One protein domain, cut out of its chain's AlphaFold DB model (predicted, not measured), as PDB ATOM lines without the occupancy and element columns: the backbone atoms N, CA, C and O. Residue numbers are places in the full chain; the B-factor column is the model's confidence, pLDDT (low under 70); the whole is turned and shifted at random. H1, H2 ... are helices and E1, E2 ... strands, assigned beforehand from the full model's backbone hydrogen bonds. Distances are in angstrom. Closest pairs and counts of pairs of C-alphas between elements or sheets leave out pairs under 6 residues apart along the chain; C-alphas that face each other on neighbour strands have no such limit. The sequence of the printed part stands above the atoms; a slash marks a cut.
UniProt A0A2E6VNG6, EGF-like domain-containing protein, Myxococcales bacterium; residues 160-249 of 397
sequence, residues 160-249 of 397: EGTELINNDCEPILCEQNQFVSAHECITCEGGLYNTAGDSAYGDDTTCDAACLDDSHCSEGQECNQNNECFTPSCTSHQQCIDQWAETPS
ATOM      1  N   GLU A 160     147.360 129.317 148.640       97.25
ATOM      2  CA  GLU A 160     146.113 129.921 149.126       97.25
ATOM      3  C   GLU A 160     145.889 129.574 150.614       97.25
ATOM      4  O   GLU A 160     146.285 128.504 151.081       97.25
ATOM      5  N   GLY A 161     145.336 130.511 151.392       97.38
ATOM      6  CA  GLY A 161     145.187 130.353 152.844       97.38
ATOM      7  C   GLY A 161     146.489 130.449 153.660       97.38
ATOM      8  O   GLY A 161     146.497 130.099 154.843       97.38
ATOM      9  N   THR A 162     147.594 130.919 153.068       98.06
ATOM     10  CA  THR A 162     148.889 131.131 153.749       98.06
ATOM     11  C   THR A 162     149.446 132.530 153.470       98.06
ATOM     12  O   THR A 162     149.114 133.151 152.460       98.06
ATOM     13  N   GLU A 163     150.304 133.044 154.354       96.25
ATOM     14  CA  GLU A 163     150.952 134.350 154.202       96.25
ATOM     15  C   GLU A 163     152.460 134.320 154.507       96.25
ATOM     16  O   GLU A 163     152.962 133.475 155.248       96.25
ATOM     17  N   LEU A 164     153.207 135.259 153.912       96.06
ATOM     18  CA  LEU A 164     154.666 135.320 154.028       96.06
ATOM     19  C   LEU A 164     155.099 136.017 155.328       96.06
ATOM     20  O   LEU A 164     155.258 137.242 155.375       96.06
ATOM     21  N   ILE A 165     155.389 135.234 156.364       94.81
ATOM     22  CA  ILE A 165     155.867 135.710 157.666       94.81
ATOM     23  C   ILE A 165     157.348 135.352 157.830       94.81
ATOM     24  O   ILE A 165     157.753 134.198 157.786       94.81
ATOM     25  N   ASN A 166     158.204 136.355 158.056       94.50
ATOM     26  CA  ASN A 166     159.646 136.173 158.320       94.50
ATOM     27  C   ASN A 166     160.443 135.382 157.245       94.50
ATOM     28  O   ASN A 166     161.532 134.879 157.537       94.50
ATOM     29  N   ASN A 167     159.977 135.395 155.988       92.50
ATOM     30  CA  ASN A 167     160.465 134.603 154.841       92.50
ATOM     31  C   ASN A 167     160.083 133.108 154.851       92.50
ATOM     32  O   ASN A 167     160.708 132.338 154.126       92.50
ATOM     33  N   ASP A 168     159.073 132.718 155.625       94.75
ATOM     34  CA  ASP A 168     158.404 131.415 155.530       94.75
ATOM     35  C   ASP A 168     156.923 131.636 155.173       94.75
ATOM     36  O   ASP A 168     156.384 132.712 155.452       94.75
ATOM     37  N   CYS A 169     156.272 130.666 154.531       97.69
ATOM     38  CA  CYS A 169     154.824 130.720 154.309       97.69
ATOM     39  C   CYS A 169     154.137 130.013 155.477       97.69
ATOM     40  O   CYS A 169     154.274 128.803 155.637       97.69
ATOM     41  N   GLU A 170     153.417 130.764 156.300       97.56
ATOM     42  CA  GLU A 170     152.691 130.245 157.462       97.56
ATOM     43  C   GLU A 170     151.182 130.266 157.168       97.56
ATOM     44  O   GLU A 170     150.710 131.179 156.480       97.56
ATOM     45  N   PRO A 171     150.386 129.297 157.652       97.75
ATOM     46  CA  PRO A 171     148.946 129.319 157.440       97.75
ATOM     47  C   PRO A 171     148.278 130.507 158.127       97.75
ATOM     48  O   PRO A 171     148.529 130.777 159.304       97.75
ATOM     49  N   ILE A 172     147.357 131.157 157.417       98.00
ATOM     50  CA  ILE A 172     146.460 132.143 158.012       98.00
ATOM     51  C   ILE A 172     145.527 131.380 158.958       98.00
ATOM     52  O   ILE A 172     144.924 130.371 158.575       98.00
ATOM     53  N   LEU A 173     145.442 131.838 160.207       98.12
ATOM     54  CA  LEU A 173     144.540 131.282 161.211       98.12
ATOM     55  C   LEU A 173     143.320 132.188 161.343       98.12
ATOM     56  O   LEU A 173     143.468 133.383 161.594       98.12
ATOM     57  N   CYS A 174     142.130 131.614 161.200       97.94
ATOM     58  CA  CYS A 174     140.885 132.350 161.331       97.94
ATOM     59  C   CYS A 174     140.671 132.797 162.777       97.94
ATOM     60  O   CYS A 174     140.941 132.062 163.738       97.94
ATOM     61  N   GLU A 175     140.198 134.031 162.923       95.44
ATOM     62  CA  GLU A 175     139.915 134.626 164.220       95.44
ATOM     63  C   GLU A 175     138.632 134.041 164.831       95.44
ATOM     64  O   GLU A 175     137.964 133.161 164.286       95.44
ATOM     65  N   GLN A 176     138.285 134.527 166.017       92.00
ATOM     66  CA  GLN A 176     137.034 134.170 166.666       92.00
ATOM     67  C   GLN A 176     135.844 134.622 165.805       92.00
ATOM     68  O   GLN A 176     135.870 135.716 165.244       92.00
ATOM     69  N   ASN A 177     134.801 133.791 165.719       89.62
ATOM     70  CA  ASN A 177     133.624 134.036 164.881       89.62
ATOM     71  C   ASN A 177     133.894 134.048 163.354       89.62
ATOM     72  O   ASN A 177     133.140 134.658 162.593       89.62
ATOM     73  N   GLN A 178     134.949 133.366 162.893       95.12
ATOM     74  CA  GLN A 178     135.251 133.151 161.470       95.12
ATOM     75  C   GLN A 178     135.385 131.658 161.144       95.12
ATOM     76  O   GLN A 178     135.894 130.891 161.957       95.12
ATOM     77  N   PHE A 179     134.975 131.249 159.945       96.44
ATOM     78  CA  PHE A 179     135.112 129.892 159.401       96.44
ATOM     79  C   PHE A 179     135.911 129.903 158.092       96.44
ATOM     80  O   PHE A 179     136.035 130.946 157.447       96.44
ATOM     81  N   VAL A 180     136.452 128.752 157.692       98.50
ATOM     82  CA  VAL A 180     137.194 128.605 156.431       98.50
ATOM     83  C   VAL A 180     136.220 128.335 155.291       98.50
ATOM     84  O   VAL A 180     135.407 127.416 155.373       98.50
ATOM     85  N   SER A 181     136.326 129.102 154.211       97.69
ATOM     86  CA  SER A 181     135.612 128.861 152.956       97.69
ATOM     87  C   SER A 181     136.501 129.244 151.779       97.69
ATOM     88  O   SER A 181     136.871 130.408 151.651       97.69
ATOM     89  N   ALA A 182     136.798 128.293 150.892       97.44
ATOM     90  CA  ALA A 182     137.626 128.486 149.699       97.44
ATOM     91  C   ALA A 182     138.993 129.134 150.007       97.44
ATOM     92  O   ALA A 182     139.431 130.051 149.318       97.44
ATOM     93  N   HIS A 183     139.647 128.648 151.065       97.56
ATOM     94  CA  HIS A 183     140.923 129.152 151.588       97.56
ATOM     95  C   HIS A 183     140.925 130.610 152.095       97.56
ATOM     96  O   HIS A 183     141.989 131.207 152.281       97.56
ATOM     97  N   GLU A 184     139.750 131.168 152.398       98.00
ATOM     98  CA  GLU A 184     139.575 132.465 153.057       98.00
ATOM     99  C   GLU A 184     138.884 132.301 154.422       98.00
ATOM    100  O   GLU A 184     138.057 131.408 154.612       98.00
ATOM    101  N   CYS A 185     139.202 133.180 155.378       98.31
ATOM    102  CA  CYS A 185     138.495 133.265 156.658       98.31
ATOM    103  C   CYS A 185     137.295 134.211 156.528       98.31
ATOM    104  O   CYS A 185     137.461 135.419 156.346       98.31
ATOM    105  N   ILE A 186     136.087 133.662 156.627       97.06
ATOM    106  CA  ILE A 186     134.816 134.369 156.442       97.06
ATOM    107  C   ILE A 186     134.096 134.477 157.788       97.06
ATOM    108  O   ILE A 186     134.030 133.508 158.537       97.06
ATOM    109  N   THR A 187     133.543 135.643 158.121       94.06
ATOM    110  CA  THR A 187     132.777 135.834 159.366       94.06
ATOM    111  C   THR A 187     131.480 135.019 159.358       94.06
ATOM    112  O   THR A 187     130.777 134.981 158.348       94.06
ATOM    113  N   CYS A 188     131.129 134.414 160.491       90.25
ATOM    114  CA  CYS A 188     129.840 133.747 160.676       90.25
ATOM    115  C   CYS A 188     128.665 134.737 160.585       90.25
ATOM    116  O   CYS A 188     128.702 135.820 161.172       90.25
ATOM    117  N   GLU A 189     127.605 134.362 159.859       86.00
ATOM    118  CA  GLU A 189     126.353 135.128 159.836       86.00
ATOM    119  C   GLU A 189     125.542 134.918 161.133       86.00
ATOM    120  O   GLU A 189     125.688 133.909 161.821       86.00
ATOM    121  N   GLY A 190     124.705 135.906 161.475       68.81
ATOM    122  CA  GLY A 190     124.143 136.089 162.818       68.81
ATOM    123  C   GLY A 190     123.458 134.862 163.433       68.81
ATOM    124  O   GLY A 190     122.600 134.224 162.823       68.81
ATOM    125  N   GLY A 191     123.796 134.590 164.692       68.50
ATOM    126  CA  GLY A 191     123.333 133.444 165.470       68.50
ATOM    127  C   GLY A 191     124.151 132.167 165.288       68.50
ATOM    128  O   GLY A 191     123.782 131.138 165.855       68.50
ATOM    129  N   LEU A 192     125.231 132.227 164.507       82.81
ATOM    130  CA  LEU A 192     126.216 131.163 164.354       82.81
ATOM    131  C   LEU A 192     127.588 131.642 164.836       82.81
ATOM    132  O   LEU A 192     127.889 132.834 164.794       82.81
ATOM    133  N   TYR A 193     128.438 130.700 165.231       86.19
ATOM    134  CA  TYR A 193     129.759 130.980 165.782       86.19
ATOM    135  C   TYR A 193     130.767 129.896 165.406       86.19
ATOM    136  O   TYR A 193     130.417 128.726 165.278       86.19
ATOM    137  N   ASN A 194     132.041 130.271 165.301       90.38
ATOM    138  CA  ASN A 194     133.141 129.323 165.193       90.38
ATOM    139  C   ASN A 194     134.312 129.708 166.107       90.38
ATOM    140  O   ASN A 194     134.583 130.892 166.347       90.38
ATOM    141  N   THR A 195     135.015 128.704 166.626       90.88
ATOM    142  CA  THR A 195     136.197 128.904 167.471       90.88
ATOM    143  C   THR A 195     137.406 129.347 166.656       90.88
ATOM    144  O   THR A 195     137.686 128.786 165.606       90.88
ATOM    145  N   ALA A 196     138.167 130.305 167.190       94.88
ATOM    146  CA  ALA A 196     139.418 130.750 166.579       94.88
ATOM    147  C   ALA A 196     140.441 129.608 166.435       94.88
ATOM    148  O   ALA A 196     140.561 128.759 167.325       94.88
ATOM    149  N   GLY A 197     141.256 129.671 165.381       96.12
ATOM    150  CA  GLY A 197     142.385 128.764 165.155       96.12
ATOM    151  C   GLY A 197     142.205 127.753 164.023       96.12
ATOM    152  O   GLY A 197     143.137 126.987 163.774       96.12
ATOM    153  N   ASP A 198     141.069 127.765 163.321       97.62
ATOM    154  CA  ASP A 198     140.952 127.082 162.031       97.62
ATOM    155  C   ASP A 198     141.985 127.632 161.044       97.62
ATOM    156  O   ASP A 198     142.308 128.819 161.053       97.62
ATOM    157  N   SER A 199     142.525 126.768 160.189       97.94
ATOM    158  CA  SER A 199     143.562 127.143 159.232       97.94
ATOM    159  C   SER A 199     142.962 127.330 157.848       97.94
ATOM    160  O   SER A 199     142.409 126.383 157.299       97.94
ATOM    161  N   ALA A 200     143.145 128.505 157.245       98.12
ATOM    162  CA  ALA A 200     142.671 128.782 155.890       98.12
ATOM    163  C   ALA A 200     143.343 127.890 154.822       98.12
ATOM    164  O   ALA A 200     142.762 127.628 153.777       98.12
ATOM    165  N   TYR A 201     144.536 127.354 155.094       97.75
ATOM    166  CA  TYR A 201     145.180 126.332 154.253       97.75
ATOM    167  C   TYR A 201     144.511 124.940 154.347       97.75
ATOM    168  O   TYR A 201     144.833 124.036 153.577       97.75
ATOM    169  N   GLY A 202     143.627 124.735 155.327       95.25
ATOM    170  CA  GLY A 202     142.909 123.485 155.562       95.25
ATOM    171  C   GLY A 202     141.665 123.299 154.688       95.25
ATOM    172  O   GLY A 202     141.449 124.012 153.708       95.25
ATOM    173  N   ASP A 203     140.856 122.310 155.068       97.31
ATOM    174  CA  ASP A 203     139.522 122.091 154.504       97.31
ATOM    175  C   ASP A 203     138.544 123.198 154.955       97.31
ATOM    176  O   ASP A 203     138.713 123.778 156.030       97.31
ATOM    177  N   ASP A 204     137.489 123.439 154.168       97.88
ATOM    178  CA  ASP A 204     136.381 124.323 154.553       97.88
ATOM    179  C   ASP A 204     135.765 123.889 155.898       97.88
ATOM    180  O   ASP A 204     135.497 122.703 156.127       97.88
ATOM    181  N   THR A 205     135.483 124.858 156.770       97.06
ATOM    182  CA  THR A 205     134.823 124.635 158.065       97.06
ATOM    183  C   THR A 205     133.427 125.256 158.080       97.06
ATOM    184  O   THR A 205     132.941 125.783 157.080       97.06
ATOM    185  N   THR A 206     132.701 125.122 159.188       94.56
ATOM    186  CA  THR A 206     131.325 125.618 159.308       94.56
ATOM    187  C   THR A 206     131.116 126.249 160.665       94.56
ATOM    188  O   THR A 206     131.559 125.696 161.664       94.56
ATOM    189  N   CYS A 207     130.365 127.345 160.711       91.94
ATOM    190  CA  CYS A 207     129.897 127.897 161.973       91.94
ATOM    191  C   CYS A 207     128.885 126.951 162.635       91.94
ATOM    192  O   CYS A 207     127.920 126.512 162.003       91.94
ATOM    193  N   ASP A 208     129.096 126.675 163.917       84.56
ATOM    194  CA  ASP A 208     128.147 125.979 164.775       84.56
ATOM    195  C   ASP A 208     126.965 126.897 165.120       84.56
ATOM    196  O   ASP A 208     127.073 128.122 165.087       84.56
ATOM    197  N   ALA A 209     125.841 126.310 165.542       68.19
ATOM    198  CA  ALA A 209     124.673 127.033 166.069       68.19
ATOM    199  C   ALA A 209     124.899 127.598 167.491       68.19
ATOM    200  O   ALA A 209     123.989 127.596 168.321       68.19
ATOM    201  N   ALA A 210     126.137 128.004 167.771       67.94
ATOM    202  CA  ALA A 210     126.589 128.561 169.029       67.94
ATOM    203  C   ALA A 210     126.567 130.105 168.990       67.94
ATOM    204  O   ALA A 210     126.715 130.719 167.939       67.94
ATOM    205  N   CYS A 211     126.467 130.734 170.155       75.12
ATOM    206  CA  CYS A 211     126.753 132.143 170.411       75.12
ATOM    207  C   CYS A 211     127.640 132.247 171.658       75.12
ATOM    208  O   CYS A 211     127.557 131.397 172.545       75.12
ATOM    209  N   LEU A 212     128.513 133.254 171.744       70.06
ATOM    210  CA  LEU A 212     129.309 133.498 172.961       70.06
ATOM    211  C   LEU A 212     128.649 134.491 173.920       70.06
ATOM    212  O   LEU A 212     128.842 134.406 175.131       70.06
ATOM    213  N   ASP A 213     127.907 135.429 173.350       73.69
ATOM    214  CA  ASP A 213     127.207 136.530 173.993       73.69
ATOM    215  C   ASP A 213     126.102 137.019 173.038       73.69
ATOM    216  O   ASP A 213     125.989 136.546 171.901       73.69
ATOM    217  N   ASP A 214     125.294 137.974 173.492       74.94
ATOM    218  CA  ASP A 214     124.141 138.488 172.745       74.94
ATOM    219  C   ASP A 214     124.532 139.198 171.433       74.94
ATOM    220  O   ASP A 214     123.743 139.219 170.490       74.94
ATOM    221  N   SER A 215     125.762 139.723 171.316       71.38
ATOM    222  CA  SER A 215     126.233 140.404 170.096       71.38
ATOM    223  C   SER A 215     126.475 139.448 168.923       71.38
ATOM    224  O   SER A 215     126.513 139.877 167.770       71.38
ATOM    225  N   HIS A 216     126.581 138.146 169.206       73.62
ATOM    226  CA  HIS A 216     126.669 137.093 168.196       73.62
ATOM    227  C   HIS A 216     125.293 136.643 167.679       73.62
ATOM    228  O   HIS A 216     125.228 135.854 166.736       73.62
ATOM    229  N   CYS A 217     124.190 137.128 168.257       74.31
ATOM    230  CA  CYS A 217     122.832 136.818 167.819       74.31
ATOM    231  C   CYS A 217     122.262 137.890 166.867       74.31
ATOM    232  O   CYS A 217     122.831 138.965 166.685       74.31
ATOM    233  N   SER A 218     121.128 137.604 166.214       80.19
ATOM    234  CA  SER A 218     120.425 138.624 165.417       80.19
ATOM    235  C   SER A 218     119.740 139.660 166.318       80.19
ATOM    236  O   SER A 218     119.389 139.362 167.457       80.19
ATOM    237  N   GLU A 219     119.480 140.862 165.795       75.12
ATOM    238  CA  GLU A 219     118.797 141.943 166.524       75.12
ATOM    239  C   GLU A 219     117.495 141.455 167.202       75.12
ATOM    240  O   GLU A 219     116.582 140.948 166.541       75.12
ATOM    241  N   GLY A 220     117.411 141.594 168.531       73.38
ATOM    242  CA  GLY A 220     116.281 141.113 169.337       73.38
ATOM    243  C   GLY A 220     116.348 139.636 169.760       73.38
ATOM    244  O   GLY A 220     115.309 139.050 170.084       73.38
ATOM    245  N   GLN A 221     117.535 139.027 169.751       78.75
ATOM    246  CA  GLN A 221     117.823 137.718 170.343       78.75
ATOM    247  C   GLN A 221     118.845 137.833 171.484       78.75
ATOM    248  O   GLN A 221     119.703 138.709 171.464       78.75
ATOM    249  N   GLU A 222     118.761 136.910 172.439       80.00
ATOM    250  CA  GLU A 222     119.696 136.729 173.555       80.00
ATOM    251  C   GLU A 222     120.402 135.368 173.413       80.00
ATOM    252  O   GLU A 222     119.847 134.424 172.835       80.00
ATOM    253  N   CYS A 223     121.611 135.242 173.952       80.19
ATOM    254  CA  CYS A 223     122.388 134.009 173.963       80.19
ATOM    255  C   CYS A 223     122.112 133.195 175.237       80.19
ATOM    256  O   CYS A 223     122.370 133.648 176.354       80.19
ATOM    257  N   ASN A 224     121.582 131.974 175.102       75.50
ATOM    258  CA  ASN A 224     121.264 131.142 176.265       75.50
ATOM    259  C   ASN A 224     122.487 130.371 176.818       75.50
ATOM    260  O   ASN A 224     123.550 130.280 176.207       75.50
ATOM    261  N   GLN A 225     122.311 129.738 177.983       73.56
ATOM    262  CA  GLN A 225     123.345 128.934 178.659       73.56
ATOM    263  C   GLN A 225     123.809 127.664 177.908       73.56
ATOM    264  O   GLN A 225     124.791 127.048 178.319       73.56
ATOM    265  N   ASN A 226     123.113 127.262 176.840       69.31
ATOM    266  CA  ASN A 226     123.512 126.191 175.920       69.31
ATOM    267  C   ASN A 226     124.226 126.741 174.670       69.31
ATOM    268  O   ASN A 226     124.441 125.985 173.724       69.31
ATOM    269  N   ASN A 227     124.551 128.040 174.656       76.31
ATOM    270  CA  ASN A 227     125.056 128.785 173.507       76.31
ATOM    271  C   ASN A 227     124.047 128.897 172.345       76.31
ATOM    272  O   ASN A 227     124.462 129.124 171.223       76.31
ATOM    273  N   GLU A 228     122.736 128.775 172.560       76.56
ATOM    274  CA  GLU A 228     121.743 128.930 171.483       76.56
ATOM    275  C   GLU A 228     121.133 130.342 171.503       76.56
ATOM    276  O   GLU A 228     120.616 130.789 172.534       76.56
ATOM    277  N   CYS A 229     121.119 131.028 170.355       78.06
ATOM    278  CA  CYS A 229     120.390 132.289 170.209       78.06
ATOM    279  C   CYS A 229     118.876 132.057 170.238       78.06
ATOM    280  O   CYS A 229     118.326 131.315 169.416       78.06
ATOM    281  N   PHE A 230     118.173 132.749 171.130       76.88
ATOM    282  CA  PHE A 230     116.715 132.709 171.218       76.88
ATOM    283  C   PHE A 230     116.124 134.119 171.208       76.88
ATOM    284  O   PHE A 230     116.669 135.047 171.789       76.88
ATOM    285  N   THR A 231     114.963 134.292 170.575       77.06
ATOM    286  CA  THR A 231     114.158 135.505 170.788       77.06
ATOM    287  C   THR A 231     113.454 135.396 172.147       77.06
ATOM    288  O   THR A 231     112.664 134.454 172.302       77.06
ATOM    289  N   PRO A 232     113.644 136.316 173.114       67.31
ATOM    290  CA  PRO A 232     112.843 136.347 174.339       67.31
ATOM    291  C   PRO A 232     111.373 136.655 174.004       67.31
ATOM    292  O   PRO A 232     110.935 137.800 173.900       67.31
ATOM    293  N   SER A 233     110.581 135.601 173.789       57.47
ATOM    294  CA  SER A 233     109.184 135.685 173.350       57.47
ATOM    295  C   SER A 233     108.238 135.053 174.373       57.47
ATOM    296  O   SER A 233     107.726 133.943 174.195       57.47
ATOM    297  N   CYS A 234     107.978 135.776 175.458       56.50
ATOM    298  CA  CYS A 234     107.066 135.337 176.509       56.50
ATOM    299  C   CYS A 234     105.602 135.449 176.054       56.50
ATOM    300  O   CYS A 234     105.062 136.547 175.925       56.50
ATOM    301  N   THR A 235     104.903 134.320 175.885       47.00
ATOM    302  CA  THR A 235     103.439 134.336 175.660       47.00
ATOM    303  C   THR A 235     102.635 134.486 176.959       47.00
ATOM    304  O   THR A 235     101.414 134.636 176.930       47.00
ATOM    305  N   SER A 236     103.313 134.473 178.111       45.62
ATOM    306  CA  SER A 236     102.743 134.720 179.436       45.62
ATOM    307  C   SER A 236     103.798 135.254 180.412       45.62
ATOM    308  O   SER A 236     104.985 134.984 180.259       45.62
ATOM    309  N   HIS A 237     103.353 135.964 181.452       42.47
ATOM    310  CA  HIS A 237     104.218 136.505 182.510       42.47
ATOM    311  C   HIS A 237     105.043 135.414 183.223       42.47
ATOM    312  O   HIS A 237     106.226 135.609 183.477       42.47
ATOM    313  N   GLN A 238     104.446 134.237 183.465       51.62
ATOM    314  CA  GLN A 238     105.140 133.112 184.098       51.62
ATOM    315  C   GLN A 238     106.285 132.572 183.229       51.62
ATOM    316  O   GLN A 238     107.342 132.275 183.762       51.62
ATOM    317  N   GLN A 239     106.118 132.513 181.900       55.12
ATOM    318  CA  GLN A 239     107.203 132.091 181.006       55.12
ATOM    319  C   GLN A 239     108.410 133.028 181.078       55.12
ATOM    320  O   GLN A 239     109.524 132.533 181.104       55.12
ATOM    321  N   CYS A 240     108.207 134.348 181.166       55.25
ATOM    322  CA  CYS A 240     109.313 135.296 181.353       55.25
ATOM    323  C   CYS A 240     110.060 135.057 182.673       55.25
ATOM    324  O   CYS A 240     111.286 135.017 182.685       55.25
ATOM    325  N   ILE A 241     109.325 134.850 183.771       55.19
ATOM    326  CA  ILE A 241     109.923 134.554 185.082       55.19
ATOM    327  C   ILE A 241     110.714 133.243 185.034       55.19
ATOM    328  O   ILE A 241     111.858 133.211 185.478       55.19
ATOM    329  N   ASP A 242     110.133 132.181 184.476       56.78
ATOM    330  CA  ASP A 242     110.774 130.864 184.406       56.78
ATOM    331  C   ASP A 242     112.004 130.877 183.471       56.78
ATOM    332  O   ASP A 242     113.004 130.230 183.765       56.78
ATOM    333  N   GLN A 243     111.961 131.647 182.376       53.09
ATOM    334  CA  GLN A 243     113.021 131.729 181.361       53.09
ATOM    335  C   GLN A 243     114.226 132.581 181.807       53.09
ATOM    336  O   GLN A 243     115.352 132.277 181.424       53.09
ATOM    337  N   TRP A 244     114.020 133.594 182.659       48.44
ATOM    338  CA  TRP A 244     115.105 134.351 183.311       48.44
ATOM    339  C   TRP A 244     115.575 133.745 184.644       48.44
ATOM    340  O   TRP A 244     116.673 134.046 185.100       48.44
ATOM    341  N   ALA A 245     114.799 132.865 185.285       50.66
ATOM    342  CA  ALA A 245     115.232 132.196 186.517       50.66
ATOM    343  C   ALA A 245     116.388 131.194 186.306       50.66
ATOM    344  O   ALA A 245     117.000 130.761 187.286       50.66
ATOM    345  N   GLU A 246     116.686 130.822 185.057       42.56
ATOM    346  CA  GLU A 246     117.756 129.883 184.704       42.56
ATOM    347  C   GLU A 246     119.058 130.550 184.210       42.56
ATOM    348  O   GLU A 246     120.045 129.841 184.034       42.56
ATOM    349  N   THR A 247     119.129 131.880 184.034       41.72
ATOM    350  CA  THR A 247     120.350 132.575 183.570       41.72
ATOM    351  C   THR A 247     121.266 133.003 184.737       41.72
ATOM    352  O   THR A 247     120.913 133.890 185.514       41.72
ATOM    353  N   PRO A 248     122.491 132.445 184.892       41.38
ATOM    354  CA  PRO A 248     123.371 132.780 186.023       41.38
ATOM    355  C   PRO A 248     124.099 134.131 185.898       41.38
ATOM    356  O   PRO A 248     124.790 134.537 186.833       41.38
ATOM    357  N   SER A 249     124.004 134.779 184.735       40.28
ATOM    358  CA  SER A 249     124.752 135.982 184.340       40.28
ATOM    359  C   SER A 249     123.882 137.222 184.124       40.28
ATOM    360  O   SER A 249     124.429 138.277 183.806       40.28
TER     361      SER A 249
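This is residues 160 to 249 of the 397 residues of the protein "EGF-like domain-containing protein" of Myxococcales bacterium (UniProt A0A2E6VNG6). With little regular structure, the domain is a rod: the small hairpin E1-E2 lies at one end, a second hairpin E3-E4 follows along the axis, and H1 lies towards the other end. Between E4 and H1 a long looping stretch, residues 188 to 236, first folds back beside E3-E4 and then winds on towards H1. The printed part has 90 residues, 24 in named elements, in the order E1 E2 E3 E4 H1, of mixed class with two antiparallel two-stranded sheets. It is only just loose, close to extended, with a radius of gyration of the C-alphas of 17.8 A and spans of 62 by 22 by 18 A.

E1, residues 162 to 165, and E2, residues 168 to 171, form an antiparallel hairpin at 139 degrees, with N 163 and O 170 2.9 A apart, within hydrogen-bond range. E3, residues 178 to 181, and E4, residues 184 to 187, form another at 138 degrees, with N 179 and O 186 2.8 A apart. E2 and E3 are apart. In H1, residues 237 to 244, every O i to N i+4 pair is within hydrogen-bond range; H1 is apart from E3.

E1 begins at C-alpha 162 (148.889, 131.131, 153.749). H1, 11.1 A long, ends at C-alpha 244 (115.105, 134.351, 183.311).

The C-alphas farthest apart, of Asn 167 and Ser 236, are 62.7 A apart. The printed part has no cut; the link from E4 to H1 is long, 49 residues. The pLDDT is under 70 in 23 residues, among them residues 232 to 249.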